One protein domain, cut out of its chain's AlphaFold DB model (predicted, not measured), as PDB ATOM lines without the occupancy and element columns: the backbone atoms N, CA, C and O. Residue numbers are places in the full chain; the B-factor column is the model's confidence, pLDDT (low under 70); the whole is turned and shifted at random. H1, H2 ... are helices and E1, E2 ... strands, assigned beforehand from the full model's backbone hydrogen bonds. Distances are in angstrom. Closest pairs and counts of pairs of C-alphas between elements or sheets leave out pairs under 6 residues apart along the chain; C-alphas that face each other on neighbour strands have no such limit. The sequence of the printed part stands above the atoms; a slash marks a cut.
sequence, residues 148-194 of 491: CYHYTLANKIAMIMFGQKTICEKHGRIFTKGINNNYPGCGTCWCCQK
ATOM      1  N   CYS A 148     125.364 152.473  21.985       81.31
ATOM      2  CA  CYS A 148     124.621 151.387  21.347       81.31
ATOM      3  C   CYS A 148     124.918 150.060  22.049       81.31
ATOM      4  O   CYS A 148     126.073 149.723  22.318       81.31
ATOM      5  N   TYR A 149     123.863 149.319  22.369       84.56
ATOM      6  CA  TYR A 149     123.970 147.963  22.867       84.56
ATOM      7  C   TYR A 149     123.655 146.974  21.750       84.56
ATOM      8  O   TYR A 149     122.516 146.873  21.293       84.56
ATOM      9  N   HIS A 150     124.665 146.201  21.366       85.44
ATOM     10  CA  HIS A 150     124.505 145.104  20.425       85.44
ATOM     11  C   HIS A 150     123.978 143.863  21.150       85.44
ATOM     12  O   HIS A 150     124.505 143.443  22.184       85.44
ATOM     13  N   TYR A 151     122.901 143.283  20.621       81.94
ATOM     14  CA  TYR A 151     122.278 142.101  21.200       81.94
ATOM     15  C   TYR A 151     123.172 140.869  21.023       81.94
ATOM     16  O   TYR A 151     123.599 140.551  19.915       81.94
ATOM     17  N   THR A 152     123.419 140.158  22.122       82.75
ATOM     18  CA  THR A 152     124.093 138.857  22.120       82.75
ATOM     19  C   THR A 152     123.216 137.783  21.470       82.75
ATOM     20  O   THR A 152     122.007 137.966  21.328       82.75
ATOM     21  N   LEU A 153     123.802 136.636  21.121       81.19
ATOM     22  CA  LEU A 153     123.069 135.500  20.549       81.19
ATOM     23  C   LEU A 153     121.894 135.056  21.441       81.19
ATOM     24  O   LEU A 153     120.773 134.909  20.965       81.19
ATOM     25  N   ALA A 154     122.116 134.985  22.758       79.69
ATOM     26  CA  ALA A 154     121.067 134.686  23.734       79.69
ATOM     27  C   ALA A 154     119.926 135.723  23.727       79.69
ATOM     28  O   ALA A 154     118.758 135.363  23.845       79.69
ATOM     29  N   ASN A 155     120.247 137.011  23.555       79.88
ATOM     30  CA  ASN A 155     119.224 138.049  23.445       79.88
ATOM     31  C   ASN A 155     118.417 137.900  22.160       79.88
ATOM     32  O   ASN A 155     117.209 138.079  22.215       79.88
ATOM     33  N   LYS A 156     119.061 137.570  21.033       81.88
ATOM     34  CA  LYS A 156     118.378 137.360  19.750       81.88
ATOM     35  C   LYS A 156     117.383 136.197  19.826       81.88
ATOM     36  O   LYS A 156     116.252 136.361  19.395       81.88
ATOM     37  N   ILE A 157     117.749 135.084  20.467       80.81
ATOM     38  CA  ILE A 157     116.829 133.955  20.703       80.81
ATOM     39  C   ILE A 157     115.662 134.392  21.600       80.81
ATOM     40  O   ILE A 157     114.497 134.158  21.289       80.81
ATOM     41  N   ALA A 158     115.952 135.111  22.687       76.56
ATOM     42  CA  ALA A 158     114.922 135.595  23.602       76.56
ATOM     43  C   ALA A 158     113.981 136.646  22.974       76.56
ATOM     44  O   ALA A 158     112.872 136.842  23.472       76.56
ATOM     45  N   MET A 159     114.377 137.320  21.888       81.88
ATOM     46  CA  MET A 159     113.490 138.243  21.169       81.88
ATOM     47  C   MET A 159     112.328 137.545  20.485       81.88
ATOM     48  O   MET A 159     111.263 138.148  20.411       81.88
ATOM     49  N   ILE A 160     112.528 136.309  20.024       78.56
ATOM     50  CA  ILE A 160     111.491 135.529  19.341       78.56
ATOM     51  C   ILE A 160     110.319 135.281  20.298       78.56
ATOM     52  O   ILE A 160     109.167 135.422  19.913       78.56
ATOM     53  N   MET A 161     110.613 135.003  21.573       79.19
ATOM     54  CA  MET A 161     109.587 134.726  22.583       79.19
ATOM     55  C   MET A 161     109.046 135.974  23.297       79.19
ATOM     56  O   MET A 161     107.887 135.994  23.692       79.19
ATOM     57  N   PHE A 162     109.868 137.010  23.512       80.69
ATOM     58  CA  PHE A 162     109.518 138.121  24.419       80.69
ATOM     59  C   PHE A 162     109.510 139.510  23.770       80.69
ATOM     60  O   PHE A 162     109.163 140.496  24.427       80.69
ATOM     61  N   GLY A 163     109.903 139.616  22.502       83.19
ATOM     62  CA  GLY A 163     109.954 140.872  21.762       83.19
ATOM     63  C   GLY A 163     111.189 141.738  22.055       83.19
ATOM     64  O   GLY A 163     111.747 141.785  23.155       83.19
ATOM     65  N   GLN A 164     111.616 142.483  21.035       84.56
ATOM     66  CA  GLN A 164     112.867 143.252  21.030       84.56
ATOM     67  C   GLN A 164     112.930 144.384  22.072       84.56
ATOM     68  O   GLN A 164     113.992 144.623  22.665       84.56
ATOM     69  N   LYS A 165     111.797 145.047  22.340       85.44
ATOM     70  CA  LYS A 165     111.671 146.091  23.371       85.44
ATOM     71  C   LYS A 165     111.932 145.525  24.769       85.44
ATOM     72  O   LYS A 165     112.784 146.038  25.493       85.44
ATOM     73  N   THR A 166     111.263 144.425  25.106       83.75
ATOM     74  CA  THR A 166     111.357 143.751  26.409       83.75
ATOM     75  C   THR A 166     112.788 143.316  26.711       83.75
ATOM     76  O   THR A 166     113.304 143.557  27.805       83.75
ATOM     77  N   ILE A 167     113.471 142.736  25.720       88.00
ATOM     78  CA  ILE A 167     114.866 142.299  25.857       88.00
ATOM     79  C   ILE A 167     115.827 143.486  26.005       88.00
ATOM     80  O   ILE A 167     116.788 143.405  26.775       88.00
ATOM     81  N   CYS A 168     115.565 144.610  25.328       84.75
ATOM     82  CA  CYS A 168     116.367 145.818  25.498       84.75
ATOM     83  C   CYS A 168     116.257 146.389  26.919       84.75
ATOM     84  O   CYS A 168     117.265 146.609  27.597       84.75
ATOM     85  N   GLU A 169     115.029 146.597  27.391       86.00
ATOM     86  CA  GLU A 169     114.750 147.342  28.622       86.00
ATOM     87  C   GLU A 169     115.064 146.539  29.899       86.00
ATOM     88  O   GLU A 169     115.316 147.125  30.956       86.00
ATOM     89  N   LYS A 170     115.183 145.204  29.795       81.12
ATOM     90  CA  LYS A 170     115.494 144.271  30.899       81.12
ATOM     91  C   LYS A 170     116.728 144.651  31.736       81.12
ATOM     92  O   LYS A 170     116.785 144.325  32.920       81.12
ATOM     93  N   HIS A 171     117.698 145.368  31.157       67.75
ATOM     94  CA  HIS A 171     118.947 145.776  31.824       67.75
ATOM     95  C   HIS A 171     119.094 147.296  32.001       67.75
ATOM     96  O   HIS A 171     120.210 147.816  32.047       67.75
ATOM     97  N   GLY A 172     117.976 148.027  32.087       69.25
ATOM     98  CA  GLY A 172     117.985 149.479  32.309       69.25
ATOM     99  C   GLY A 172     118.503 150.293  31.116       69.25
ATOM    100  O   GLY A 172     118.844 151.470  31.268       69.25
ATOM    101  N   ARG A 173     118.572 149.654  29.943       85.88
ATOM    102  CA  ARG A 173     118.759 150.286  28.633       85.88
ATOM    103  C   ARG A 173     117.399 150.773  28.137       85.88
ATOM    104  O   ARG A 173     116.375 150.411  28.708       85.88
ATOM    105  N   ILE A 174     117.387 151.607  27.111       83.19
ATOM    106  CA  ILE A 174     116.151 152.140  26.540       83.19
ATOM    107  C   ILE A 174     115.989 151.672  25.104       83.19
ATOM    108  O   ILE A 174     116.960 151.655  24.342       83.19
ATOM    109  N   PHE A 175     114.768 151.276  24.760       88.69
ATOM    110  CA  PHE A 175     114.416 150.904  23.406       88.69
ATOM    111  C   PHE A 175     114.046 152.157  22.612       88.69
ATOM    112  O   PHE A 175     113.027 152.792  22.866       88.69
ATOM    113  N   THR A 176     114.906 152.545  21.680       84.50
ATOM    114  CA  THR A 176     114.841 153.846  20.994       84.50
ATOM    115  C   THR A 176     114.218 153.770  19.614       84.50
ATOM    116  O   THR A 176     113.963 154.814  19.021       84.50
ATOM    117  N   LYS A 177     114.034 152.558  19.070       85.81
ATOM    118  CA  LYS A 177     113.641 152.334  17.666       85.81
ATOM    119  C   LYS A 177     114.560 153.055  16.658       85.81
ATOM    120  O   LYS A 177     114.127 153.411  15.571       85.81
ATOM    121  N   GLY A 178     115.815 153.328  17.037       76.25
ATOM    122  CA  GLY A 178     116.779 154.053  16.200       76.25
ATOM    123  C   GLY A 178     116.625 155.580  16.192       76.25
ATOM    124  O   GLY A 178     117.295 156.254  15.413       76.25
ATOM    125  N   ILE A 179     115.783 156.155  17.061       74.38
ATOM    126  CA  ILE A 179     115.578 157.608  17.151       74.38
ATOM    127  C   ILE A 179     116.739 158.252  17.922       74.38
ATOM    128  O   ILE A 179     116.758 158.260  19.148       74.38
ATOM    129  N   ASN A 180     117.705 158.846  17.222       64.69
ATOM    130  CA  ASN A 180     118.892 159.441  17.857       64.69
ATOM    131  C   ASN A 180     118.628 160.806  18.533       64.69
ATOM    132  O   ASN A 180     119.379 161.204  19.424       64.69
ATOM    133  N   ASN A 181     117.563 161.520  18.149       66.06
ATOM    134  CA  ASN A 181     117.291 162.887  18.625       66.06
ATOM    135  C   ASN A 181     117.137 162.970  20.154       66.06
ATOM    136  O   ASN A 181     117.647 163.900  20.775       66.06
ATOM    137  N   ASN A 182     116.514 161.954  20.760       59.31
ATOM    138  CA  ASN A 182     116.290 161.878  22.207       59.31
ATOM    139  C   ASN A 182     117.398 161.106  22.953       59.31
ATOM    140  O   ASN A 182     117.447 161.131  24.183       59.31
ATOM    141  N   TYR A 183     118.308 160.447  22.224       69.00
ATOM    142  CA  TYR A 183     119.369 159.586  22.771       69.00
ATOM    143  C   TYR A 183     120.719 159.847  22.077       69.00
ATOM    144  O   TYR A 183     121.294 158.940  21.465       69.00
ATOM    145  N   PRO A 184     121.238 161.088  22.157       61.59
ATOM    146  CA  PRO A 184     122.421 161.498  21.412       61.59
ATOM    147  C   PRO A 184     123.632 160.613  21.748       61.59
ATOM    148  O   PRO A 184     123.968 160.406  22.914       61.59
ATOM    149  N   GLY A 185     124.273 160.079  20.703       68.62
ATOM    150  CA  GLY A 185     125.428 159.175  20.798       68.62
ATOM    151  C   GLY A 185     125.104 157.704  20.518       68.62
ATOM    152  O   GLY A 185     126.020 156.923  20.273       68.62
ATOM    153  N   CYS A 186     123.820 157.332  20.488       76.56
ATOM    154  CA  CYS A 186     123.413 155.954  20.220       76.56
ATOM    155  C   CYS A 186     123.239 155.626  18.721       76.56
ATOM    156  O   CYS A 186     123.240 154.453  18.345       76.56
ATOM    157  N   GLY A 187     123.121 156.640  17.858       75.56
ATOM    158  CA  GLY A 187     122.988 156.454  16.410       75.56
ATOM    159  C   GLY A 187     121.660 155.796  16.026       75.56
ATOM    160  O   GLY A 187     120.627 156.090  16.622       75.56
ATOM    161  N   THR A 188     121.689 154.891  15.047       81.50
ATOM    162  CA  THR A 188     120.519 154.131  14.554       81.50
ATOM    163  C   THR A 188     120.182 152.909  15.409       81.50
ATOM    164  O   THR A 188     119.282 152.137  15.088       81.50
ATOM    165  N   CYS A 189     120.903 152.701  16.506       85.44
ATOM    166  CA  CYS A 189     120.753 151.533  17.353       85.44
ATOM    167  C   CYS A 189     119.407 151.536  18.073       85.44
ATOM    168  O   CYS A 189     119.032 152.538  18.676       85.44
ATOM    169  N   TRP A 190     118.708 150.401  18.061       89.00
ATOM    170  CA  TRP A 190     117.391 150.267  18.690       89.00
ATOM    171  C   TRP A 190     117.461 150.085  20.208       89.00
ATOM    172  O   TRP A 190     116.451 150.265  20.882       89.00
ATOM    173  N   CYS A 191     118.632 149.744  20.755       88.44
ATOM    174  CA  CYS A 191     118.822 149.567  22.188       88.44
ATOM    175  C   CYS A 191     120.004 150.373  22.711       88.44
ATOM    176  O   CYS A 191     121.148 150.135  22.330       88.44
ATOM    177  N   CYS A 192     119.735 151.298  23.625       86.25
ATOM    178  CA  CYS A 192     120.712 152.294  24.041       86.25
ATOM    179  C   CYS A 192     121.028 152.200  25.532       86.25
ATOM    180  O   CYS A 192     120.150 152.246  26.396       86.25
ATOM    181  N   GLN A 193     122.313 152.086  25.845       84.06
ATOM    182  CA  GLN A 193     122.838 152.092  27.197       84.06
ATOM    183  C   GLN A 193     123.035 153.527  27.686       84.06
ATOM    184  O   GLN A 193     123.669 154.344  27.021       84.06
ATOM    185  N   LYS A 194     122.523 153.810  28.886       71.06
ATOM    186  CA  LYS A 194     122.707 155.098  29.562       71.06
ATOM    187  C   LYS A 194     124.205 155.395  29.787       71.06
ATOM    188  O   LYS A 194     124.944 154.479  30.166       71.06
TER     189      LYS A 194
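Overview. This is residues 148 to 194 of the 491 residues of an uncharacterized protein of Mytilus galloprovincialis (UniProt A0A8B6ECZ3). Two short helices, H1 and H2, meet almost at a right angle; H1 makes one end of an elongated body, and a wide loop around residues 179 to 185 makes the other. Between these ends the short strand E1 pairs antiparallel with residues 174 to 175. The 47 printed residues run H1, H2, E1; the class is mostly helix, with under half of the residues in named elements. The whole is compact, with a radius of gyration of the C-alphas of 10.2 A and spans of 29 by 15 by 15 A.

Arrangement. H1, residues 153 to 162, touches H2, residues 164 to 169, the closest C-alphas being those of Met 159 and Ile 167, 6.3 A apart. Their lines are only just about perpendicular, at 72 degrees. The closest C-alphas of H2 and E1, residues 191 to 193, are those of Cys 168 and Cys 191, 5.6 A apart. H1 and E1 are apart. In H2 every O i to N i+4 pair is within hydrogen-bond range; in H1, 4 of 6.

Along the chain. H1 begins at C-alpha 153 (123.069, 135.500, 20.549) and is 14.3 A long; H2 is 8.8 A long. E1, 6.9 A long, ends at C-alpha 193 (122.838, 152.092, 27.197).

Size, cuts and confidence. The C-alphas farthest apart, those of Met 161 and Pro 184, are 29.7 A apart. The printed part has no cut. The link from H2 to E1, 21 residues, is long. The model's pLDDT is under 70 at residues 171 to 172 and 180 to 185.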